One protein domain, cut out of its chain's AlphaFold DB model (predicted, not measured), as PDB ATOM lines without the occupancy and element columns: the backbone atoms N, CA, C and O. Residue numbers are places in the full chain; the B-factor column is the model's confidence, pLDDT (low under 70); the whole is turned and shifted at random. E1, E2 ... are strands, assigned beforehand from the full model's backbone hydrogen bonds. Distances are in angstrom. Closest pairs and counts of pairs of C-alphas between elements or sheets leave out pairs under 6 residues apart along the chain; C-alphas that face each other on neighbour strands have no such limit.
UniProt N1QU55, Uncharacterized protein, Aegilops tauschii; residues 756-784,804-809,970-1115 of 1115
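AT A GLANCE: This is residues 756 to 784, 804 to 809 and 970 to 1115 of the 1115 residues of an uncharacterized protein of Aegilops tauschii (UniProt N1QU55). The domain is two crossed sheets partly face to face: a long, strongly twisted sheet E3 E4 E5 E6, and a smaller sheet E8 E7 E9 E11 E12 of short strands. On the side of E7 away from the long sheet, the small sheet E2 E1 E14 brings strands from near both ends of the printed part side by side; E10 and E13 make another short pair, and residues 998 to 1003 stick out beyond E4 and E5. The printed part has 181 residues, with no named helix and fourteen named strands, E1 to E14, in that order along the chain; the class is all strand, although only 77 residues are in named elements. The five-strand sheet is mixed, and the other three are antiparallel. The whole is compact, with a radius of gyration of the C-alphas of 17.3 A and spans of 55 by 45 by 30 A.

HOW THE PARTS SIT: E1, residues 759 to 761, and E2, residues 767 to 769, form an antiparallel hairpin, with N 760 and O 768 3.0 A apart. E14, residues 1109 to 1111, is the other antiparallel neighbour of E1, with N 1111 and O 759 2.8 A apart. E3, residues 970 to 981, E4, residues 984 to 995, E5, residues 1006 to 1018, and E6, residues 1023 to 1027, form a meander, each strand the antiparallel neighbour of the one before. Within hydrogen-bond range are N 975 and O 990 across E3 and E4, 2.9 A apart, N 989 and O 1013 across E4 and E5, 2.8 A apart, and N 1016 and O 1025 across E5 and E6, 2.8 A apart. E3 bends by 52 degrees at residue 978 and E5 by 68 degrees at residue 1009. The second sheet runs E8, residues 1044 to 1047; E7, residues 1034 to 1038; E9, residues 1057 to 1060; E11, residues 1081 to 1084; E12, residues 1089 to 1091. E7 and E8 are a hairpin, with N 1037 and O 1044 2.8 A apart; E7 and E9 are parallel, with N 1038 and O 1059 2.8 A apart. E9 and E11 are antiparallel, with N 1083 and O 1058 2.8 A apart, and E11 and E12 are a hairpin, with N 1082 and O 1091 2.8 A apart. These two sheets form a sandwich, two sheets face to face, their strands at 59 degrees. The closest C-alphas of E3 and E8, Ser 981 and Ala 1045, are 5.3 A apart; those of E5 and E12, Ser 1010 and Val 1090, 7.2 A. The closest C-alphas of E7 and E14, Phe 1037 and Trp 1110, are 7.3 A apart. E10, residues 1077 to 1079, runs on into E11 at 42 degrees and is antiparallel to E13, residues 1098 to 1100, with N 1078 and O 1099 2.8 A apart.

IN THESE COORDINATES: E1 begins at C-alpha 759, (280.050, 257.238, 251.490). E3 measures 33.0 A, E4 35.1 A and E5 34.9 A from first to last C-alpha; E5 begins at C-alpha 1006, (282.468, 243.263, 276.141). E6 measures 12.7 A, E7 13.1 A, E8 10.6 A and E11 10.2 A. E14 ends at C-alpha 1111, (283.913, 259.930, 253.310).

THE WHOLE: The two farthest C-alphas, Ser 809 and Gly 1000, are 55.9 A apart. Residues 785 to 803 are not printed, with 12.9 A between C-alphas 784 and 804, nor are residues 810 to 969, with 47.1 A between C-alphas 809 and 970. The link E9 to E10, 16 residues, is long. The mean pLDDT of the printed part is 76.6; 57 residues are under 70, among them 995 to 1005, 1064 to 1070 and 1100 to 1105.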
ATOM      1  N   THR A 756     276.464 264.771 246.912       64.56
ATOM      2  CA  THR A 756     276.001 263.394 247.131       64.56
ATOM      3  C   THR A 756     276.095 263.017 248.608       64.56
ATOM      4  O   THR A 756     276.891 263.591 249.354       64.56
ATOM      5  N   LEU A 757     275.302 262.031 249.030       69.25
ATOM      6  CA  LEU A 757     275.345 261.470 250.385       69.25
ATOM      7  C   LEU A 757     276.760 260.990 250.782       69.25
ATOM      8  O   LEU A 757     277.528 260.572 249.904       69.25
ATOM      9  N   PRO A 758     277.120 261.020 252.085       77.94
ATOM     10  CA  PRO A 758     278.367 260.442 252.571       77.94
ATOM     11  C   PRO A 758     278.506 258.985 252.164       77.94
ATOM     12  O   PRO A 758     277.561 258.195 252.257       77.94
ATOM     13  N   LEU A 759     279.716 258.622 251.757       83.25
ATOM     14  CA  LEU A 759     280.050 257.238 251.490       83.25
ATOM     15  C   LEU A 759     280.602 256.606 252.760       83.25
ATOM     16  O   LEU A 759     281.492 257.166 253.404       83.25
ATOM     17  N   LEU A 760     280.137 255.402 253.079       86.56
ATOM     18  CA  LEU A 760     280.877 254.534 253.984       86.56
ATOM     19  C   LEU A 760     282.027 253.912 253.189       86.56
ATOM     20  O   LEU A 760     281.788 253.110 252.281       86.56
ATOM     21  N   ALA A 761     283.259 254.290 253.516       86.88
ATOM     22  CA  ALA A 761     284.465 253.692 252.961       86.88
ATOM     23  C   ALA A 761     284.915 252.517 253.839       86.88
ATOM     24  O   ALA A 761     284.996 252.646 255.064       86.88
ATOM     25  N   LEU A 762     285.224 251.380 253.209       86.19
ATOM     26  CA  LEU A 762     285.883 250.246 253.851       86.19
ATOM     27  C   LEU A 762     287.346 250.126 253.384       86.19
ATOM     28  O   LEU A 762     287.628 250.334 252.198       86.19
ATOM     29  N   PRO A 763     288.289 249.725 254.261       79.44
ATOM     30  CA  PRO A 763     289.713 249.616 253.918       79.44
ATOM     31  C   PRO A 763     290.068 248.593 252.828       79.44
ATOM     32  O   PRO A 763     291.194 248.600 252.338       79.44
ATOM     33  N   ASP A 764     289.139 247.730 252.406       78.94
ATOM     34  CA  ASP A 764     289.301 246.844 251.242       78.94
ATOM     35  C   ASP A 764     289.035 247.549 249.891       78.94
ATOM     36  O   ASP A 764     289.095 246.918 248.830       78.94
ATOM     37  N   GLY A 765     288.731 248.852 249.919       79.81
ATOM     38  CA  GLY A 765     288.378 249.655 248.750       79.81
ATOM     39  C   GLY A 765     286.922 249.494 248.298       79.81
ATOM     40  O   GLY A 765     286.603 249.869 247.167       79.81
ATOM     41  N   THR A 766     286.051 248.916 249.130       84.12
ATOM     42  CA  THR A 766     284.596 248.876 248.914       84.12
ATOM     43  C   THR A 766     283.938 250.132 249.490       84.12
ATOM     44  O   THR A 766     284.263 250.559 250.596       84.12
ATOM     45  N   PHE A 767     282.990 250.710 248.750       83.44
ATOM     46  CA  PHE A 767     282.222 251.884 249.169       83.44
ATOM     47  C   PHE A 767     280.720 251.588 249.111       83.44
ATOM     48  O   PHE A 767     280.265 250.893 248.197       83.44
ATOM     49  N   TYR A 768     279.961 252.143 250.058       80.88
ATOM     50  CA  TYR A 768     278.493 252.149 250.059       80.88
ATOM     51  C   TYR A 768     277.989 253.590 249.977       80.88
ATOM     52  O   TYR A 768     278.507 254.457 250.682       80.88
ATOM     53  N   SER A 769     276.972 253.839 249.148       73.38
ATOM     54  CA  SER A 769     276.248 255.118 249.131       73.38
ATOM     55  C   SER A 769     275.018 254.984 250.019       73.38
ATOM     56  O   SER A 769     274.035 254.406 249.571       73.38
ATOM     57  N   LEU A 770     275.035 255.498 251.253       68.81
ATOM     58  CA  LEU A 770     273.814 255.501 252.070       68.81
ATOM     59  C   LEU A 770     272.692 256.283 251.357       68.81
ATOM     60  O   LEU A 770     273.010 257.233 250.642       68.81
ATOM     61  N   PRO A 771     271.405 255.915 251.528       55.41
ATOM     62  CA  PRO A 771     270.889 254.774 252.297       55.41
ATOM     63  C   PRO A 771     270.942 253.422 251.551       55.41
ATOM     64  O   PRO A 771     270.485 252.417 252.088       55.41
ATOM     65  N   TYR A 772     271.462 253.384 250.322       63.25
ATOM     66  CA  TYR A 772     271.488 252.195 249.471       63.25
ATOM     67  C   TYR A 772     272.527 251.161 249.939       63.25
ATOM     68  O   TYR A 772     273.618 251.498 250.405       63.25
ATOM     69  N   ASP A 773     272.217 249.878 249.758       64.38
ATOM     70  CA  ASP A 773     273.110 248.755 250.067       64.38
ATOM     71  C   ASP A 773     274.054 248.375 248.912       64.38
ATOM     72  O   ASP A 773     274.915 247.499 249.058       64.38
ATOM     73  N   GLU A 774     273.941 249.069 247.775       63.81
ATOM     74  CA  GLU A 774     274.768 248.840 246.598       63.81
ATOM     75  C   GLU A 774     276.255 249.120 246.861       63.81
ATOM     76  O   GLU A 774     276.708 250.253 247.056       63.81
ATOM     77  N   ARG A 775     277.043 248.045 246.788       74.69
ATOM     78  CA  ARG A 775     278.508 248.078 246.833       74.69
ATOM     79  C   ARG A 775     279.065 248.546 245.499       74.69
ATOM     80  O   ARG A 775     278.795 247.931 244.466       74.69
ATOM     81  N   PHE A 776     279.946 249.540 245.523       67.50
ATOM     82  CA  PHE A 776     280.679 249.965 244.334       67.50
ATOM     83  C   PHE A 776     282.166 250.211 244.618       67.50
ATOM     84  O   PHE A 776     282.626 250.245 245.762       67.50
ATOM     85  N   ARG A 777     282.939 250.333 243.534       73.31
ATOM     86  CA  ARG A 777     284.375 250.638 243.543       73.31
ATOM     87  C   ARG A 777     284.665 251.696 242.488       73.31
ATOM     88  O   ARG A 777     284.081 251.667 241.405       73.31
ATOM     89  N   PHE A 778     285.579 252.614 242.781       67.06
ATOM     90  CA  PHE A 778     285.951 253.673 241.844       67.06
ATOM     91  C   PHE A 778     286.698 253.094 240.620       67.06
ATOM     92  O   PHE A 778     287.669 252.351 240.789       67.06
ATOM     93  N   PRO A 779     286.304 253.428 239.374       53.41
ATOM     94  CA  PRO A 779     286.934 252.860 238.184       53.41
ATOM     95  C   PRO A 779     288.419 253.222 238.048       53.41
ATOM     96  O   PRO A 779     288.789 254.398 238.032       53.41
ATOM     97  N   GLY A 780     289.265 252.205 237.855       49.38
ATOM     98  CA  GLY A 780     290.691 252.356 237.537       49.38
ATOM     99  C   GLY A 780     291.624 252.620 238.725       49.38
ATOM    100  O   GLY A 780     292.805 252.873 238.496       49.38
ATOM    101  N   CYS A 781     291.131 252.561 239.967       51.59
ATOM    102  CA  CYS A 781     291.926 252.804 241.173       51.59
ATOM    103  C   CYS A 781     291.563 251.790 242.270       51.59
ATOM    104  O   CYS A 781     290.417 251.733 242.711       51.59
ATOM    105  N   GLY A 782     292.530 250.994 242.729       59.56
ATOM    106  CA  GLY A 782     292.346 250.108 243.880       59.56
ATOM    107  C   GLY A 782     292.597 250.858 245.185       59.56
ATOM    108  O   GLY A 782     293.718 250.839 245.675       59.56
ATOM    109  N   PHE A 783     291.576 251.506 245.750       71.44
ATOM    110  CA  PHE A 783     291.680 252.277 247.004       71.44
ATOM    111  C   PHE A 783     291.703 251.411 248.284       71.44
ATOM    112  O   PHE A 783     291.244 251.838 249.340       71.44
ATOM    113  N   ALA A 784     292.231 250.190 248.191       79.31
ATOM    114  CA  ALA A 784     292.420 249.305 249.334       79.31
ATOM    115  C   ALA A 784     293.694 249.683 250.110       79.31
ATOM    116  O   ALA A 784     294.693 250.077 249.508       79.31
ATOM    117  N   LEU A 804     297.760 261.416 250.317       87.44
ATOM    118  CA  LEU A 804     296.313 261.538 250.328       87.44
ATOM    119  C   LEU A 804     295.804 261.504 248.898       87.44
ATOM    120  O   LEU A 804     296.372 262.153 248.019       87.44
ATOM    121  N   VAL A 805     294.713 260.778 248.679       85.81
ATOM    122  CA  VAL A 805     294.020 260.725 247.390       85.81
ATOM    123  C   VAL A 805     292.549 261.031 247.598       85.81
ATOM    124  O   VAL A 805     291.878 260.394 248.408       85.81
ATOM    125  N   ASN A 806     292.038 261.991 246.838       84.06
ATOM    126  CA  ASN A 806     290.609 262.229 246.723       84.06
ATOM    127  C   ASN A 806     290.057 261.298 245.625       84.06
ATOM    128  O   ASN A 806     290.429 261.462 244.459       84.06
ATOM    129  N   PRO A 807     289.203 260.304 245.934       78.25
ATOM    130  CA  PRO A 807     288.753 259.335 244.939       78.25
ATOM    131  C   PRO A 807     287.738 259.933 243.946       78.25
ATOM    132  O   PRO A 807     287.572 259.390 242.853       78.25
ATOM    133  N   PHE A 808     287.114 261.069 244.285       74.00
ATOM    134  CA  PHE A 808     286.181 261.803 243.426       74.00
ATOM    135  C   PHE A 808     286.920 262.633 242.364       74.00
ATOM    136  O   PHE A 808     286.674 262.478 241.168       74.00
ATOM    137  N   SER A 809     287.862 263.487 242.783       72.38
ATOM    138  CA  SER A 809     288.599 264.394 241.884       72.38
ATOM    139  C   SER A 809     289.885 263.794 241.308       72.38
ATOM    140  O   SER A 809     290.427 264.320 240.337       72.38
ATOM    141  N   VAL A 970     278.256 245.780 285.416       55.97
ATOM    142  CA  VAL A 970     278.169 246.525 284.153       55.97
ATOM    143  C   VAL A 970     278.831 247.884 284.361       55.97
ATOM    144  O   VAL A 970     278.465 248.609 285.284       55.97
ATOM    145  N   MET A 971     279.794 248.228 283.507       60.19
ATOM    146  CA  MET A 971     280.618 249.433 283.629       60.19
ATOM    147  C   MET A 971     280.431 250.331 282.394       60.19
ATOM    148  O   MET A 971     280.585 249.847 281.271       60.19
ATOM    149  N   PRO A 972     280.099 251.627 282.549       65.81
ATOM    150  CA  PRO A 972     279.937 252.535 281.418       65.81
ATOM    151  C   PRO A 972     281.290 253.086 280.942       65.81
ATOM    152  O   PRO A 972     281.966 253.811 281.673       65.81
ATOM    153  N   VAL A 973     281.658 252.819 279.688       74.75
ATOM    154  CA  VAL A 973     282.809 253.461 279.031       74.75
ATOM    155  C   VAL A 973     282.335 254.680 278.234       74.75
ATOM    156  O   VAL A 973     281.347 254.611 277.502       74.75
ATOM    157  N   LYS A 974     283.030 255.814 278.387       80.56
ATOM    158  CA  LYS A 974     282.741 257.078 277.689       80.56
ATOM    159  C   LYS A 974     283.650 257.255 276.458       80.56
ATOM    160  O   LYS A 974     284.860 257.011 276.534       80.56
ATOM    161  N   LYS A 975     283.063 257.724 275.352       85.94
ATOM    162  CA  LYS A 975     283.726 258.280 274.155       85.94
ATOM    163  C   LYS A 975     283.106 259.642 273.826       85.94
ATOM    164  O   LYS A 975     281.904 259.819 274.026       85.94
ATOM    165  N   VAL A 976     283.897 260.587 273.320       89.75
ATOM    166  CA  VAL A 976     283.425 261.929 272.938       89.75
ATOM    167  C   VAL A 976     283.902 262.319 271.541       89.75
ATOM    168  O   VAL A 976     284.998 261.952 271.133       89.75
ATOM    169  N   TYR A 977     283.070 263.071 270.820       93.56
ATOM    170  CA  TYR A 977     283.349 263.577 269.473       93.56
ATOM    171  C   TYR A 977     282.979 265.057 269.385       93.56
ATOM    172  O   TYR A 977     281.995 265.485 269.996       93.56
ATOM    173  N   LEU A 978     283.708 265.821 268.576       94.75
ATOM    174  CA  LEU A 978     283.393 267.210 268.250       94.75
ATOM    175  C   LEU A 978     282.793 267.306 266.846       94.75
ATOM    176  O   LEU A 978     283.311 266.723 265.888       94.75
ATOM    177  N   VAL A 979     281.707 268.066 266.717       93.75
ATOM    178  CA  VAL A 979     280.996 268.285 265.453       93.75
ATOM    179  C   VAL A 979     280.580 269.749 265.331       93.75
ATOM    180  O   VAL A 979     280.014 270.314 266.260       93.75
ATOM    181  N   GLU A 980     280.828 270.364 264.177       92.12
ATOM    182  CA  GLU A 980     280.186 271.628 263.798       92.12
ATOM    183  C   GLU A 980     278.825 271.323 263.154       92.12
ATOM    184  O   GLU A 980     278.739 270.437 262.301       92.12
ATOM    185  N   SER A 981     277.770 272.010 263.593       90.88
ATOM    186  CA  SER A 981     276.406 271.884 263.068       90.88
ATOM    187  C   SER A 981     275.691 273.233 263.155       90.88
ATOM    188  O   SER A 981     275.601 273.824 264.233       90.88
ATOM    189  N   CYS A 982     275.180 273.727 262.023       86.44
ATOM    190  CA  CYS A 982     274.461 275.005 261.912       86.44
ATOM    191  C   CYS A 982     275.171 276.204 262.578       86.44
ATOM    192  O   CYS A 982     274.527 277.053 263.198       86.44
ATOM    193  N   GLY A 983     276.500 276.282 262.474       87.25
ATOM    194  CA  GLY A 983     277.303 277.350 263.069       87.25
ATOM    195  C   GLY A 983     277.505 277.229 264.582       87.25
ATOM    196  O   GLY A 983     278.063 278.150 265.174       87.25
ATOM    197  N   ALA A 984     277.084 276.124 265.205       91.94
ATOM    198  CA  ALA A 984     277.349 275.791 266.600       91.94
ATOM    199  C   ALA A 984     278.367 274.643 266.710       91.94
ATOM    200  O   ALA A 984     278.343 273.689 265.933       91.94
ATOM    201  N   LEU A 985     279.235 274.711 267.721       95.69
ATOM    202  CA  LEU A 985     280.100 273.596 268.099       95.69
ATOM    203  C   LEU A 985     279.361 272.674 269.079       95.69
ATOM    204  O   LEU A 985     278.883 273.126 270.123       95.69
ATOM    205  N   LEU A 986     279.296 271.387 268.748       95.56
ATOM    206  CA  LEU A 986     278.683 270.337 269.552       95.56
ATOM    207  C   LEU A 986     279.738 269.337 270.049       95.56
ATOM    208  O   LEU A 986     280.607 268.915 269.285       95.56
ATOM    209  N   MET A 987     279.607 268.906 271.303       94.94
ATOM    210  CA  MET A 987     280.186 267.665 271.815       94.94
ATOM    211  C   MET A 987     279.106 266.583 271.795       94.94
ATOM    212  O   MET A 987     278.035 266.762 272.378       94.94
ATOM    213  N   VAL A 988     279.396 265.436 271.185       94.50
ATOM    214  CA  VAL A 988     278.578 264.228 271.326       94.50
ATOM    215  C   VAL A 988     279.294 263.254 272.249       94.50
ATOM    216  O   VAL A 988     280.396 262.811 271.937       94.50
ATOM    217  N   ARG A 989     278.662 262.894 273.365       90.69
ATOM    218  CA  ARG A 989     279.128 261.878 274.312       90.69
ATOM    219  C   ARG A 989     278.394 260.564 274.048       90.69
ATOM    220  O   ARG A 989     277.176 260.503 274.205       90.69
ATOM    221  N   ARG A 990     279.132 259.507 273.710       89.12
ATOM    222  CA  ARG A 990     278.651 258.121 273.632       89.12
ATOM    223  C   ARG A 990     278.995 257.404 274.941       89.12
ATOM    224  O   ARG A 990     280.164 257.332 275.321       89.12
ATOM    225  N   LYS A 991     277.984 256.875 275.627       83.50
ATOM    226  CA  LYS A 991     278.124 255.944 276.756       83.50
ATOM    227  C   LYS A 991     277.934 254.529 276.229       83.50
ATOM    228  O   LYS A 991     276.982 254.274 275.497       83.50
ATOM    229  N   ILE A 992     278.837 253.626 276.583       81.94
ATOM    230  CA  ILE A 992     278.837 252.235 276.129       81.94
ATOM    231  C   ILE A 992     278.760 251.360 277.372       81.94
ATOM    232  O   ILE A 992     279.667 251.375 278.203       81.94
ATOM    233  N   TRP A 993     277.659 250.633 277.523       75.62
ATOM    234  CA  TRP A 993     277.417 249.791 278.690       75.62
ATOM    235  C   TRP A 993     278.143 248.455 278.529       75.62
ATOM    236  O   TRP A 993     277.648 247.546 277.860       75.62
ATOM    237  N   CYS A 994     279.343 248.351 279.097       71.88
ATOM    238  CA  CYS A 994     280.197 247.174 278.975       71.88
ATOM    239  C   CYS A 994     279.920 246.142 280.077       71.88
ATOM    240  O   CYS A 994     279.753 246.491 281.245       71.88
ATOM    241  N   GLN A 995     279.920 244.861 279.719       67.56
ATOM    242  CA  GLN A 995     279.788 243.736 280.644       67.56
ATOM    243  C   GLN A 995     281.177 243.281 281.107       67.56
ATOM    244  O   GLN A 995     282.059 243.027 280.279       67.56
ATOM    245  N   ALA A 996     281.374 243.181 282.424       57.50
ATOM    246  CA  ALA A 996     282.623 242.716 283.019       57.50
ATOM    247  C   ALA A 996     282.580 241.205 283.356       57.50
ATOM    248  O   ALA A 996     281.500 240.652 283.595       57.50
ATOM    249  N   PRO A 997     283.738 240.512 283.389       53.47
ATOM    250  CA  PRO A 997     283.816 239.102 283.772       53.47
ATOM    251  C   PRO A 997     283.314 238.823 285.194       53.47
ATOM    252  O   PRO A 997     283.338 239.687 286.070       53.47
ATOM    253  N   ARG A 998     282.938 237.565 285.459       52.00
ATOM    254  CA  ARG A 998     282.756 237.087 286.839       52.00
ATOM    255  C   ARG A 998     284.114 237.058 287.568       52.00
ATOM    256  O   ARG A 998     285.116 236.732 286.926       52.00
ATOM    257  N   PRO A 999     284.159 237.326 288.889       42.31
ATOM    258  CA  PRO A 999     285.389 237.214 289.673       42.31
ATOM    259  C   PRO A 999     286.055 235.840 289.501       42.31
ATOM    260  O   PRO A 999     285.375 234.816 289.503       42.31
ATOM    261  N   GLY A1000     287.381 235.824 289.345       43.62
ATOM    262  CA  GLY A1000     288.169 234.596 289.186       43.62
ATOM    263  C   GLY A1000     288.322 234.068 287.751       43.62
ATOM    264  O   GLY A1000     288.944 233.025 287.572       43.62
ATOM    265  N   VAL A1001     287.810 234.764 286.724       38.41
ATOM    266  CA  VAL A1001     287.992 234.374 285.310       38.41
ATOM    267  C   VAL A1001     288.631 235.507 284.503       38.41
ATOM    268  O   VAL A1001     288.058 236.587 284.373       38.41
ATOM    269  N   THR A1002     289.789 235.248 283.887       36.91
ATOM    270  CA  THR A1002     290.474 236.185 282.977       36.91
ATOM    271  C   THR A1002     289.792 236.235 281.602       36.91
ATOM    272  O   THR A1002     290.303 235.701 280.616       36.91
ATOM    273  N   CYS A1003     288.619 236.865 281.539       46.88
ATOM    274  CA  CYS A1003     287.882 237.128 280.300       46.88
ATOM    275  C   CYS A1003     287.921 238.613 279.900       46.88
ATOM    276  O   CYS A1003     288.329 239.482 280.665       46.88
ATOM    277  N   LYS A1004     287.510 238.896 278.662       57.34
ATOM    278  CA  LYS A1004     287.513 240.238 278.063       57.34
ATOM    279  C   LYS A1004     286.287 241.055 278.483       57.34
ATOM    280  O   LYS A1004     285.213 240.490 278.653       57.34
ATOM    281  N   ILE A1005     286.439 242.378 278.575       65.25
ATOM    282  CA  ILE A1005     285.325 243.327 278.739       65.25
ATOM    283  C   ILE A1005     284.596 243.470 277.396       65.25
ATOM    284  O   ILE A1005     285.239 243.768 276.388       65.25
ATOM    285  N   VAL A1006     283.275 243.275 277.378       70.62
ATOM    286  CA  VAL A1006     282.468 243.263 276.141       70.62
ATOM    287  C   VAL A1006     281.496 244.445 276.100       70.62
ATOM    288  O   VAL A1006     280.797 244.707 277.072       70.62
ATOM    289  N   ALA A1007     281.440 245.169 274.985       73.75
ATOM    290  CA  ALA A1007     280.549 246.300 274.747       73.75
ATOM    291  C   ALA A1007     279.100 245.860 274.486       73.75
ATOM    292  O   ALA A1007     278.846 245.014 273.630       73.75
ATOM    293  N   GLY A1008     278.159 246.477 275.204       72.44
ATOM    294  CA  GLY A1008     276.715 246.340 275.011       72.44
ATOM    295  C   GLY A1008     276.072 247.595 274.404       72.44
ATOM    296  O   GLY A1008     276.629 248.225 273.503       72.44
ATOM    297  N   LYS A1009     274.873 247.963 274.892       78.56
ATOM    298  CA  LYS A1009     274.079 249.086 274.351       78.56
ATOM    299  C   LYS A1009     274.882 250.396 274.385       78.56
ATOM    300  O   LYS A1009     275.529 250.717 275.382       78.56
ATOM    301  N   SER A1010     274.807 251.153 273.290       83.75
ATOM    302  CA  SER A1010     275.289 252.537 273.216       83.75
ATOM    303  C   SER A1010     274.144 253.519 273.484       83.75
ATOM    304  O   SER A1010     273.037 253.330 272.987       83.75
ATOM    305  N   GLU A1011     274.428 254.582 274.225       84.50
ATOM    306  CA  GLU A1011     273.533 255.716 274.478       84.50
ATOM    307  C   GLU A1011     274.272 257.019 274.172       84.50
ATOM    308  O   GLU A1011     275.486 257.100 274.371       84.50
ATOM    309  N   PHE A1012     273.559 258.044 273.705       90.06
ATOM    310  CA  PHE A1012     274.172 259.301 273.278       90.06
ATOM    311  C   PHE A1012     273.594 260.502 274.027       90.06
ATOM    312  O   PHE A1012     272.392 260.614 274.252       90.06
ATOM    313  N   GLU A1013     274.469 261.435 274.384       90.88
ATOM    314  CA  GLU A1013     274.115 262.749 274.910       90.88
ATOM    315  C   GLU A1013     274.820 263.814 274.070       90.88
ATOM    316  O   GLU A1013     276.030 263.736 273.863       90.88
ATOM    317  N   VAL A1014     274.082 264.815 273.595       93.25
ATOM    318  CA  VAL A1014     274.648 265.916 272.805       93.25
ATOM    319  C   VAL A1014     274.670 267.184 273.648       93.25
ATOM    320  O   VAL A1014     273.722 267.479 274.380       93.25
ATOM    321  N   PHE A1015     275.757 267.940 273.546       93.62
ATOM    322  CA  PHE A1015     275.968 269.194 274.253       93.62
ATOM    323  C   PHE A1015     276.417 270.274 273.274       93.62
ATOM    324  O   PHE A1015     277.297 270.041 272.451       93.62
ATOM    325  N   LYS A1016     275.852 271.472 273.387       94.31
ATOM    326  CA  LYS A1016     276.295 272.671 272.676       94.31
ATOM    327  C   LYS A1016     277.355 273.403 273.502       94.31
ATOM    328  O   LYS A1016     277.204 273.530 274.719       94.31
ATOM    329  N   ALA A1017     278.401 273.894 272.842       94.62
ATOM    330  CA  ALA A1017     279.379 274.791 273.443       94.62
ATOM    331  C   ALA A1017     278.746 276.164 273.714       94.62
ATOM    332  O   ALA A1017     278.264 276.830 272.794       94.62
ATOM    333  N   ASP A1018     278.777 276.592 274.972       93.44
ATOM    334  CA  ASP A1018     278.495 277.958 275.398       93.44
ATOM    335  C   ASP A1018     279.830 278.619 275.759       93.44
ATOM    336  O   ASP A1018     280.418 278.363 276.814       93.44
ATOM    337  N   PHE A1019     280.340 279.419 274.822       92.25
ATOM    338  CA  PHE A1019     281.613 280.123 274.961       92.25
ATOM    339  C   PHE A1019     281.520 281.363 275.859       92.25
ATOM    340  O   PHE A1019     282.553 281.805 276.351       92.25
ATOM    341  N   GLU A1020     280.323 281.916 276.075       92.06
ATOM    342  CA  GLU A1020     280.119 283.101 276.919       92.06
ATOM    343  C   GLU A1020     280.205 282.725 278.401       92.06
ATOM    344  O   GLU A1020     280.856 283.416 279.183       92.06
ATOM    345  N   HIS A1021     279.626 281.578 278.772       90.50
ATOM    346  CA  HIS A1021     279.643 281.057 280.143       90.50
ATOM    347  C   HIS A1021     280.632 279.890 280.340       90.50
ATOM    348  O   HIS A1021     280.592 279.213 281.370       90.50
ATOM    349  N   SER A1022     281.514 279.630 279.363       90.50
ATOM    350  CA  SER A1022     282.551 278.582 279.391       90.50
ATOM    351  C   SER A1022     282.048 277.190 279.819       90.50
ATOM    352  O   SER A1022     282.698 276.497 280.610       90.50
ATOM    353  N   GLN A1023     280.897 276.754 279.294       91.62
ATOM    354  CA  GLN A1023     280.231 275.510 279.705       91.62
ATOM    355  C   GLN A1023     279.640 274.695 278.544       91.62
ATOM    356  O   GLN A1023     279.326 275.208 277.474       91.62
ATOM    357  N   TRP A1024     279.428 273.402 278.791       93.12
ATOM    358  CA  TRP A1024     278.640 272.520 277.929       93.12
ATOM    359  C   TRP A1024     277.156 272.560 278.333       93.12
ATOM    360  O   TRP A1024     276.821 272.274 279.486       93.12
ATOM    361  N   ILE A1025     276.260 272.871 277.390       92.12
ATOM    362  CA  ILE A1025     274.797 272.862 277.587       92.12
ATOM    363  C   ILE A1025     274.206 271.628 276.903       92.12
ATOM    364  O   ILE A1025     274.286 271.512 275.683       92.12
ATOM    365  N   LYS A1026     273.586 270.711 277.658       91.88
ATOM    366  CA  LYS A1026     272.929 269.523 277.084       91.88
ATOM    367  C   LYS A1026     271.752 269.941 276.195       91.88
ATOM    368  O   LYS A1026     270.920 270.739 276.622       91.88
ATOM    369  N   VAL A1027     271.656 269.367 274.999       90.94
ATOM    370  CA  VAL A1027     270.536 269.562 274.067       90.94
ATOM    371  C   VAL A1027     269.786 268.247 273.850       90.94
ATOM    372  O   VAL A1027     270.382 267.172 273.819       90.94
ATOM    373  N   SER A1028     268.462 268.327 273.711       86.69
ATOM    374  CA  SER A1028     267.580 267.184 273.417       86.69
ATOM    375  C   SER A1028     267.401 266.919 271.917       86.69
ATOM    376  O   SER A1028     266.815 265.916 271.532       86.69
ATOM    377  N   THR A1029     267.880 267.826 271.068       87.06
ATOM    378  CA  THR A1029     267.684 267.838 269.615       87.06
ATOM    379  C   THR A1029     268.881 268.529 268.965       87.06
ATOM    380  O   THR A1029     269.398 269.510 269.505       87.06
ATOM    381  N   VAL A1030     269.325 268.019 267.817       86.81
ATOM    382  CA  VAL A1030     270.295 268.681 266.919       86.81
ATOM    383  C   VAL A1030     269.598 269.508 265.835       86.81
ATOM    384  O   VAL A1030     270.243 270.284 265.138       86.81
ATOM    385  N   GLY A1031     268.274 269.373 265.721       84.44
ATOM    386  CA  GLY A1031     267.438 270.008 264.709       84.44
ATOM    387  C   GLY A1031     266.815 268.985 263.763       84.44
ATOM    388  O   GLY A1031     267.447 268.006 263.365       84.44
ATOM    389  N   ASP A1032     265.569 269.235 263.360       83.12
ATOM    390  CA  ASP A1032     264.815 268.351 262.457       83.12
ATOM    391  C   ASP A1032     265.390 268.295 261.033       83.12
ATOM    392  O   ASP A1032     265.069 267.383 260.276       83.12
ATOM    393  N   ASP A1033     266.281 269.231 260.700       87.69
ATOM    394  CA  ASP A1033     267.075 269.247 259.473       87.69
ATOM    395  C   ASP A1033     268.554 268.881 259.707       87.69
ATOM    396  O   ASP A1033     269.386 269.192 258.869       87.69
ATOM    397  N   GLN A1034     268.950 268.266 260.825       89.69
ATOM    398  CA  GLN A1034     270.362 267.924 261.075       89.69
ATOM    399  C   GLN A1034     270.577 266.437 261.342       89.69
ATOM    400  O   GLN A1034     269.866 265.816 262.129       89.69
ATOM    401  N   VAL A1035     271.606 265.885 260.700       89.62
ATOM    402  CA  VAL A1035     272.094 264.517 260.901       89.62
ATOM    403  C   VAL A1035     273.576 264.569 261.244       89.62
ATOM    404  O   VAL A1035     274.347 265.230 260.546       89.62
ATOM    405  N   LEU A1036     273.986 263.863 262.297       92.25
ATOM    406  CA  LEU A1036     275.395 263.742 262.678       92.25
ATOM    407  C   LEU A1036     275.971 262.417 262.168       92.25
ATOM    408  O   LEU A1036     275.342 261.372 262.310       92.25
ATOM    409  N   PHE A1037     277.185 262.451 261.624       90.69
ATOM    410  CA  PHE A1037     277.969 261.278 261.239       90.69
ATOM    411  C   PHE A1037     279.219 261.213 262.115       90.69
ATOM    412  O   PHE A1037     280.022 262.148 262.114       90.69
ATOM    413  N   LEU A1038     279.371 260.122 262.864       90.69
ATOM    414  CA  LEU A1038     280.412 259.926 263.871       90.69
ATOM    415  C   LEU A1038     281.255 258.681 263.591       90.69
ATOM    416  O   LEU A1038     280.771 257.647 263.125       90.69
ATOM    417  N   GLY A1039     282.525 258.781 263.945       87.94
ATOM    418  CA  GLY A1039     283.490 257.697 263.957       87.94
ATOM    419  C   GLY A1039     284.843 258.248 264.388       87.94
ATOM    420  O   GLY A1039     285.149 259.418 264.154       87.94
ATOM    421  N   ARG A1040     285.679 257.406 264.992       80.00
ATOM    422  CA  ARG A1040     286.966 257.803 265.589       80.00
ATOM    423  C   ARG A1040     287.910 258.577 264.653       80.00
ATOM    424  O   ARG A1040     288.730 259.361 265.113       80.00
ATOM    425  N   ARG A1041     287.798 258.373 263.335       80.94
ATOM    426  CA  ARG A1041     288.614 259.052 262.307       80.94
ATOM    427  C   ARG A1041     287.918 260.262 261.664       80.94
ATOM    428  O   ARG A1041     288.570 261.046 260.982       80.94
ATOM    429  N   CYS A1042     286.606 260.422 261.844       82.50
ATOM    430  CA  CYS A1042     285.768 261.298 261.023       82.50
ATOM    431  C   CYS A1042     284.459 261.692 261.736       82.50
ATOM    432  O   CYS A1042     283.637 260.838 262.065       82.50
ATOM    433  N   SER A1043     284.225 262.995 261.904       89.56
ATOM    434  CA  SER A1043     283.006 263.540 262.513       89.56
ATOM    435  C   SER A1043     282.500 264.751 261.712       89.56
ATOM    436  O   SER A1043     283.299 265.612 261.335       89.56
ATOM    437  N   ARG A1044     281.200 264.803 261.377       89.00
ATOM    438  CA  ARG A1044     280.582 265.919 260.621       89.00
ATOM    439  C   ARG A1044     279.054 265.936 260.771       89.00
ATOM    440  O   ARG A1044     278.451 264.872 260.878       89.00
ATOM    441  N   ALA A1045     278.428 267.113 260.726       89.88
ATOM    442  CA  ALA A1045     276.979 267.252 260.552       89.88
ATOM    443  C   ALA A1045     276.612 267.523 259.086       89.88
ATOM    444  O   ALA A1045     277.440 268.020 258.319       89.88
ATOM    445  N   LEU A1046     275.369 267.218 258.707       86.94
ATOM    446  CA  LEU A1046     274.790 267.516 257.395       86.94
ATOM    447  C   LEU A1046     273.310 267.909 257.505       86.94
ATOM    448  O   LEU A1046     272.599 267.433 258.390       86.94
ATOM    449  N   SER A1047     272.848 268.730 256.553       85.06
ATOM    450  CA  SER A1047     271.425 269.060 256.381       85.06
ATOM    451  C   SER A1047     270.637 267.837 255.909       85.06
ATOM    452  O   SER A1047     270.977 267.244 254.887       85.06
ATOM    453  N   ALA A1048     269.595 267.450 256.639       80.50
ATOM    454  CA  ALA A1048     268.826 266.238 256.375       80.50
ATOM    455  C   ALA A1048     268.013 266.347 255.073       80.50
ATOM    456  O   ALA A1048     268.070 265.454 254.223       80.50
ATOM    457  N   SER A1049     267.323 267.475 254.880       76.38
ATOM    458  CA  SER A1049     266.481 267.778 253.716       76.38
ATOM    459  C   SER A1049     267.267 267.852 252.412       76.38
ATOM    460  O   SER A1049     266.772 267.371 251.392       76.38
ATOM    461  N   ARG A1050     268.516 268.350 252.438       70.75
ATOM    462  CA  ARG A1050     269.425 268.332 251.276       70.75
ATOM    463  C   ARG A1050     269.617 266.917 250.710       70.75
ATOM    464  O   ARG A1050     269.824 266.777 249.508       70.75
ATOM    465  N   TYR A1051     269.545 265.890 251.559       67.00
ATOM    466  CA  TYR A1051     269.831 264.499 251.197       67.00
ATOM    467  C   TYR A1051     268.641 263.537 251.379       67.00
ATOM    468  O   TYR A1051     268.817 262.327 251.250       67.00
ATOM    469  N   GLY A1052     267.441 264.040 251.692       69.38
ATOM    470  CA  GLY A1052     266.254 263.206 251.933       69.38
ATOM    471  C   GLY A1052     266.346 262.296 253.169       69.38
ATOM    472  O   GLY A1052     265.657 261.279 253.227       69.38
ATOM    473  N   LEU A1053     267.198 262.633 254.142       74.56
ATOM    474  CA  LEU A1053     267.325 261.905 255.407       74.56
ATOM    475  C   LEU A1053     266.324 262.417 256.453       74.56
ATOM    476  O   LEU A1053     265.827 263.539 256.371       74.56
ATOM    477  N   LEU A1054     266.077 261.608 257.485       77.88
ATOM    478  CA  LEU A1054     265.415 262.062 258.707       77.88
ATOM    479  C   LEU A1054     266.442 262.784 259.590       77.88
ATOM    480  O   LEU A1054     267.452 262.189 259.963       77.88
ATOM    481  N   GLY A1055     266.192 264.051 259.934       84.62
ATOM    482  CA  GLY A1055     267.002 264.768 260.921       84.62
ATOM    483  C   GLY A1055     266.792 264.250 262.344       84.62
ATOM    484  O   GLY A1055     266.011 263.325 262.583       84.62
ATOM    485  N   ASN A1056     267.500 264.840 263.307       88.88
ATOM    486  CA  ASN A1056     267.583 264.359 264.689       88.88
ATOM    487  C   ASN A1056     268.135 262.925 264.841       88.88
ATOM    488  O   ASN A1056     267.833 262.222 265.805       88.88
ATOM    489  N   HIS A1057     268.987 262.516 263.898       88.69
ATOM    490  CA  HIS A1057     269.634 261.206 263.872       88.69
ATOM    491  C   HIS A1057     271.159 261.315 263.964       88.69
ATOM    492  O   HIS A1057     271.775 262.240 263.423       88.69
ATOM    493  N   ILE A1058     271.775 260.330 264.617       90.75
ATOM    494  CA  ILE A1058     273.227 260.172 264.721       90.75
ATOM    495  C   ILE A1058     273.617 258.834 264.088       90.75
ATOM    496  O   ILE A1058     273.331 257.780 264.651       90.75
ATOM    497  N   PHE A1059     274.288 258.861 262.940       88.94
ATOM    498  CA  PHE A1059     274.938 257.691 262.352       88.94
ATOM    499  C   PHE A1059     276.324 257.533 262.969       88.94
ATOM    500  O   PHE A1059     277.106 258.485 262.987       88.94
ATOM    501  N   PHE A1060     276.653 256.345 263.463       88.44
ATOM    502  CA  PHE A1060     277.937 256.082 264.104       88.44
ATOM    503  C   PHE A1060     278.546 254.745 263.681       88.44
ATOM    504  O   PHE A1060     277.854 253.794 263.306       88.44
ATOM    505  N   LEU A1061     279.874 254.701 263.754       87.38
ATOM    506  CA  LEU A1061     280.693 253.506 263.577       87.38
ATOM    507  C   LEU A1061     281.195 253.006 264.941       87.38
ATOM    508  O   LEU A1061     281.091 253.695 265.957       87.38
ATOM    509  N   ASP A1062     281.740 251.797 264.971       82.00
ATOM    510  CA  ASP A1062     282.427 251.279 266.155       82.00
ATOM    511  C   ASP A1062     283.814 251.921 266.311       82.00
ATOM    512  O   ASP A1062     284.522 252.142 265.331       82.00
ATOM    513  N   ASP A1063     284.221 252.205 267.552       75.56
ATOM    514  CA  ASP A1063     285.477 252.913 267.866       75.56
ATOM    515  C   ASP A1063     286.698 251.975 267.980       75.56
ATOM    516  O   ASP A1063     287.685 252.301 268.655       75.56
ATOM    517  N   ASP A1064     286.603 250.808 267.329       69.12
ATOM    518  CA  ASP A1064     287.620 249.754 267.264       69.12
ATOM    519  C   ASP A1064     288.967 250.328 266.786       69.12
ATOM    520  O   ASP A1064     289.080 250.857 265.682       69.12
ATOM    521  N   ASP A1065     290.024 250.160 267.581       65.25
ATOM    522  CA  ASP A1065     291.385 250.574 267.222       65.25
ATOM    523  C   ASP A1065     292.384 249.437 267.500       65.25
ATOM    524  O   ASP A1065     292.077 248.464 268.193       65.25
ATOM    525  N   GLU A1066     293.553 249.478 266.871       61.97
ATOM    526  CA  GLU A1066     294.613 248.480 267.044       61.97
ATOM    527  C   GLU A1066     295.531 248.804 268.228       61.97
ATOM    528  O   GLU A1066     295.979 247.870 268.889       61.97
ATOM    529  N   HIS A1067     295.715 250.089 268.545       59.12
ATOM    530  CA  HIS A1067     296.654 250.569 269.568       59.12
ATOM    531  C   HIS A1067     295.969 251.053 270.859       59.12
ATOM    532  O   HIS A1067     296.636 251.490 271.787       59.12
ATOM    533  N   ARG A1068     294.630 251.003 270.942       64.56
ATOM    534  CA  ARG A1068     293.871 251.384 272.148       64.56
ATOM    535  C   ARG A1068     292.565 250.602 272.242       64.56
ATOM    536  O   ARG A1068     291.616 250.896 271.509       64.56
ATOM    537  N   VAL A1069     292.521 249.619 273.140       63.22
ATOM    538  CA  VAL A1069     291.386 248.700 273.320       63.22
ATOM    539  C   VAL A1069     290.753 248.911 274.696       63.22
ATOM    540  O   VAL A1069     291.132 248.260 275.664       63.22
ATOM    541  N   ASP A1070     289.764 249.807 274.766       65.38
ATOM    542  CA  ASP A1070     288.986 250.067 275.991       65.38
ATOM    543  C   ASP A1070     288.008 248.899 276.305       65.38
ATOM    544  O   ASP A1070     287.647 248.664 277.456       65.38
ATOM    545  N   TYR A1071     287.551 248.178 275.272       71.06
ATOM    546  CA  TYR A1071     286.590 247.064 275.321       71.06
ATOM    547  C   TYR A1071     286.616 246.281 273.993       71.06
ATOM    548  O   TYR A1071     287.208 246.719 273.006       71.06
ATOM    549  N   PHE A1072     285.947 245.127 273.950       69.50
ATOM    550  CA  PHE A1072     285.748 244.306 272.749       69.50
ATOM    551  C   PHE A1072     284.265 244.270 272.362       69.50
ATOM    552  O   PHE A1072     283.408 244.451 273.215       69.50
ATOM    553  N   TYR A1073     283.938 243.986 271.104       72.50
ATOM    554  CA  TYR A1073     282.559 243.737 270.667       72.50
ATOM    555  C   TYR A1073     282.330 242.233 270.466       72.50
ATOM    556  O   TYR A1073     283.233 241.544 269.992       72.50
ATOM    557  N   ASP A1074     281.137 241.740 270.812       58.56
ATOM    558  CA  ASP A1074     280.794 240.304 270.768       58.56
ATOM    559  C   ASP A1074     280.518 239.792 269.339       58.56
ATOM    560  O   ASP A1074     280.710 238.622 269.023       58.56
ATOM    561  N   GLU A1075     280.077 240.681 268.440       61.25
ATOM    562  CA  GLU A1075     279.656 240.302 267.091       61.25
ATOM    563  C   GLU A1075     280.820 240.224 266.083       61.25
ATOM    564  O   GLU A1075     281.547 241.195 265.842       61.25
ATOM    565  N   ASP A1076     280.915 239.075 265.400       58.75
ATOM    566  CA  ASP A1076     281.830 238.788 264.275       58.75
ATOM    567  C   ASP A1076     281.637 239.730 263.065       58.75
ATOM    568  O   ASP A1076     282.523 239.874 262.211       58.75
ATOM    569  N   ASN A1077     280.470 240.372 262.976       55.88
ATOM    570  CA  ASN A1077     280.173 241.441 262.033       55.88
ATOM    571  C   ASN A1077     280.083 242.784 262.773       55.88
ATOM    572  O   ASN A1077     279.732 242.866 263.945       55.88
ATOM    573  N   THR A1078     280.375 243.856 262.051       68.00
ATOM    574  CA  THR A1078     280.051 245.228 262.437       68.00
ATOM    575  C   THR A1078     279.204 245.857 261.332       68.00
ATOM    576  O   THR A1078     279.156 245.364 260.195       68.00
ATOM    577  N   SER A1079     278.466 246.899 261.686       71.44
ATOM    578  CA  SER A1079     277.594 247.652 260.792       71.44
ATOM    579  C   SER A1079     277.616 249.122 261.195       71.44
ATOM    580  O   SER A1079     277.938 249.458 262.336       71.44
ATOM    581  N   CYS A1080     277.248 250.011 260.275       81.44
ATOM    582  CA  CYS A1080     276.839 251.345 260.693       81.44
ATOM    583  C   CYS A1080     275.583 251.206 261.556       81.44
ATOM    584  O   CYS A1080     274.656 250.503 261.162       81.44
ATOM    585  N   SER A1081     275.530 251.922 262.673       84.50
ATOM    586  CA  SER A1081     274.325 252.053 263.494       84.50
ATOM    587  C   SER A1081     273.794 253.484 263.431       84.50
ATOM    588  O   SER A1081     274.547 254.423 263.173       84.50
ATOM    589  N   SER A1082     272.497 253.652 263.658       86.38
ATOM    590  CA  SER A1082     271.818 254.940 263.783       86.38
ATOM    591  C   SER A1082     271.183 255.056 265.163       86.38
ATOM    592  O   SER A1082     270.608 254.099 265.669       86.38
ATOM    593  N   TYR A1083     271.274 256.230 265.772       87.44
ATOM    594  CA  TYR A1083     270.588 256.574 267.012       87.44
ATOM    595  C   TYR A1083     269.563 257.671 266.731       87.44
ATOM    596  O   TYR A1083     269.929 258.732 266.215       87.44
ATOM    597  N   ASP A1084     268.298 257.413 267.056       87.31
ATOM    598  CA  ASP A1084     267.227 258.413 267.006       87.31
ATOM    599  C   ASP A1084     267.220 259.183 268.335       87.31
ATOM    600  O   ASP A1084     266.950 258.612 269.396       87.31
ATOM    601  N   MET A1085     267.511 260.487 268.292       86.88
ATOM    602  CA  MET A1085     267.567 261.323 269.498       86.88
ATOM    603  C   MET A1085     266.204 261.551 270.167       86.88
ATOM    604  O   MET A1085     266.165 261.933 271.335       86.88
ATOM    605  N   ARG A1086     265.093 261.339 269.451       84.69
ATOM    606  CA  ARG A1086     263.726 261.499 269.970       84.69
ATOM    607  C   ARG A1086     263.257 260.243 270.699       84.69
ATOM    608  O   ARG A1086     262.608 260.354 271.735       84.69
ATOM    609  N   LEU A1087     263.568 259.067 270.148       82.12
ATOM    610  CA  LEU A1087     263.205 257.771 270.735       82.12
ATOM    611  C   LEU A1087     264.219 257.286 271.780       82.12
ATOM    612  O   LEU A1087     263.858 256.527 272.675       82.12
ATOM    613  N   GLY A1088     265.475 257.728 271.686       81.69
ATOM    614  CA  GLY A1088     266.549 257.300 272.580       81.69
ATOM    615  C   GLY A1088     267.085 255.895 272.281       81.69
ATOM    616  O   GLY A1088     267.781 255.319 273.120       81.69
ATOM    617  N   ASP A1089     266.780 255.349 271.101       80.00
ATOM    618  CA  ASP A1089     267.109 253.980 270.712       80.00
ATOM    619  C   ASP A1089     268.109 253.893 269.556       80.00
ATOM    620  O   ASP A1089     268.166 254.736 268.659       80.00
ATOM    621  N   VAL A1090     268.902 252.817 269.598       80.88
ATOM    622  CA  VAL A1090     269.840 252.425 268.544       80.88
ATOM    623  C   VAL A1090     269.143 251.449 267.601       80.88
ATOM    624  O   VAL A1090     268.609 250.428 268.033       80.88
ATOM    625  N   SER A1091     269.211 251.735 266.309       75.94
ATOM    626  CA  SER A1091     268.731 250.900 265.214       75.94
ATOM    627  C   SER A1091     269.854 250.662 264.199       75.94
ATOM    628  O   SER A1091     270.792 251.452 264.088       75.94
ATOM    629  N   SER A1092     269.780 249.573 263.435       65.69
ATOM    630  CA  SER A1092     270.611 249.409 262.240       65.69
ATOM    631  C   SER A1092     269.871 250.026 261.042       65.69
ATOM    632  O   SER A1092     268.800 249.539 260.677       65.69
ATOM    633  N   PRO A1093     270.400 251.089 260.401       56.34
ATOM    634  CA  PRO A1093     269.708 251.790 259.321       56.34
ATOM    635  C   PRO A1093     269.556 250.926 258.062       56.34
ATOM    636  O   PRO A1093     268.678 251.188 257.245       56.34
ATOM    637  N   HIS A1094     270.377 249.880 257.904       55.97
ATOM    638  CA  HIS A1094     270.141 248.839 256.908       55.97
ATOM    639  C   HIS A1094     270.715 247.479 257.353       55.97
ATOM    640  O   HIS A1094     271.936 247.354 257.479       55.97
ATOM    641  N   PRO A1095     269.899 246.416 257.520       53.91
ATOM    642  CA  PRO A1095     270.376 245.115 258.005       53.91
ATOM    643  C   PRO A1095     271.330 244.393 257.031       53.91
ATOM    644  O   PRO A1095     271.998 243.438 257.421       53.91
ATOM    645  N   MET A1096     271.422 244.839 255.771       52.81
ATOM    646  CA  MET A1096     272.327 244.254 254.766       52.81
ATOM    647  C   MET A1096     273.686 244.971 254.654       52.81
ATOM    648  O   MET A1096     274.613 244.413 254.061       52.81
ATOM    649  N   ILE A1097     273.854 246.164 255.249       65.69
ATOM    650  CA  ILE A1097     275.147 246.877 255.278       65.69
ATOM    651  C   ILE A1097     275.928 246.437 256.524       65.69
ATOM    652  O   ILE A1097     276.079 247.164 257.502       65.69
ATOM    653  N   SER A1098     276.422 245.202 256.471       70.50
ATOM    654  CA  SER A1098     277.333 244.632 257.464       70.50
ATOM    655  C   SER A1098     278.609 244.107 256.806       70.50
ATOM    656  O   SER A1098     278.624 243.685 255.641       70.50
ATOM    657  N   TRP A1099     279.709 244.150 257.554       75.81
ATOM    658  CA  TRP A1099     281.006 243.617 257.148       75.81
ATOM    659  C   TRP A1099     281.690 242.917 258.322       75.81
ATOM    660  O   TRP A1099     281.395 243.176 259.485       75.81
ATOM    661  N   LYS A1100     282.608 241.991 258.026       68.75
ATOM    662  CA  LYS A1100     283.279 241.199 259.066       68.75
ATOM    663  C   LYS A1100     284.236 242.070 259.874       68.75
ATOM    664  O   LYS A1100     285.105 242.725 259.287       68.75
ATOM    665  N   ARG A1101     284.133 242.007 261.204       63.47
ATOM    666  CA  ARG A1101     284.966 242.727 262.179       63.47
ATOM    667  C   ARG A1101     286.384 242.137 262.220       63.47
ATOM    668  O   ARG A1101     286.770 241.387 263.111       63.47
ATOM    669  N   ARG A1102     287.172 242.427 261.183       63.34
ATOM    670  CA  ARG A1102     288.577 242.003 261.025       63.34
ATOM    671  C   ARG A1102     289.524 243.150 261.373       63.34
ATOM    672  O   ARG A1102     289.151 244.303 261.189       63.34
ATOM    673  N   LYS A1103     290.770 242.847 261.771       57.56
ATOM    674  CA  LYS A1103     291.824 243.861 262.017       57.56
ATOM    675  C   LYS A1103     291.921 244.894 260.883       57.56
ATOM    676  O   LYS A1103     291.898 246.088 261.136       57.56
ATOM    677  N   GLU A1104     291.920 244.423 259.637       59.25
ATOM    678  CA  GLU A1104     291.966 245.257 258.425       59.25
ATOM    679  C   GLU A1104     290.765 246.213 258.279       59.25
ATOM    680  O   GLU A1104     290.904 247.263 257.667       59.25
ATOM    681  N   MET A1105     289.600 245.876 258.842       64.56
ATOM    682  CA  MET A1105     288.342 246.624 258.693       64.56
ATOM    683  C   MET A1105     288.085 247.653 259.805       64.56
ATOM    684  O   MET A1105     287.113 248.399 259.712       64.56
ATOM    685  N   ARG A1106     288.951 247.734 260.828       70.62
ATOM    686  CA  ARG A1106     288.845 248.704 261.941       70.62
ATOM    687  C   ARG A1106     288.956 250.170 261.502       70.62
ATOM    688  O   ARG A1106     288.608 251.074 262.242       70.62
ATOM    689  N   LEU A1107     289.436 250.403 260.283       76.25
ATOM    690  CA  LEU A1107     289.688 251.729 259.718       76.25
ATOM    691  C   LEU A1107     288.523 252.226 258.834       76.25
ATOM    692  O   LEU A1107     288.707 253.128 258.016       76.25
ATOM    693  N   ALA A1108     287.333 251.625 258.957       85.12
ATOM    694  CA  ALA A1108     286.119 252.088 258.284       85.12
ATOM    695  C   ALA A1108     285.822 253.557 258.642       85.12
ATOM    696  O   ALA A1108     285.960 253.963 259.797       85.12
ATOM    697  N   ALA A1109     285.446 254.361 257.647       87.88
ATOM    698  CA  ALA A1109     285.293 255.803 257.829       87.88
ATOM    699  C   ALA A1109     284.213 256.411 256.925       87.88
ATOM    700  O   ALA A1109     283.948 255.932 255.820       87.88
ATOM    701  N   TRP A1110     283.634 257.517 257.390       88.00
ATOM    702  CA  TRP A1110     282.774 258.389 256.600       88.00
ATOM    703  C   TRP A1110     283.609 259.244 255.654       88.00
ATOM    704  O   TRP A1110     284.457 260.028 256.087       88.00
ATOM    705  N   LEU A1111     283.335 259.109 254.361       86.31
ATOM    706  CA  LEU A1111     283.913 259.930 253.310       86.31
ATOM    707  C   LEU A1111     282.853 260.926 252.828       86.31
ATOM    708  O   LEU A1111     281.828 260.545 252.263       86.31
ATOM    709  N   PHE A1112     283.112 262.208 253.051       81.75
ATOM    710  CA  PHE A1112     282.221 263.308 252.705       81.75
ATOM    711  C   PHE A1112     282.663 263.924 251.370       81.75
ATOM    712  O   PHE A1112     283.761 264.485 251.312       81.75
ATOM    713  N   PRO A1113     281.846 263.853 250.306       69.06
ATOM    714  CA  PRO A1113     282.059 264.636 249.090       69.06
ATOM    715  C   PRO A1113     282.235 266.129 249.416       69.06
ATOM    716  O   PRO A1113     281.753 266.604 250.447       69.06
ATOM    717  N   GLN A1114     282.957 266.866 248.565       64.00
ATOM    718  CA  GLN A1114     283.053 268.322 248.725       64.00
ATOM    719  C   GLN A1114     281.709 268.983 248.398       64.00
ATOM    720  O   GLN A1114     280.993 268.516 247.511       64.00
ATOM    721  N   ASP A1115     281.408 270.039 249.153       45.75
ATOM    722  CA  ASP A1115     280.328 270.998 248.899       45.75
ATOM    723  C   ASP A1115     280.659 271.914 247.702       45.75
ATOM    724  O   ASP A1115     281.859 272.244 247.537       45.75
TER     725      ASP A1115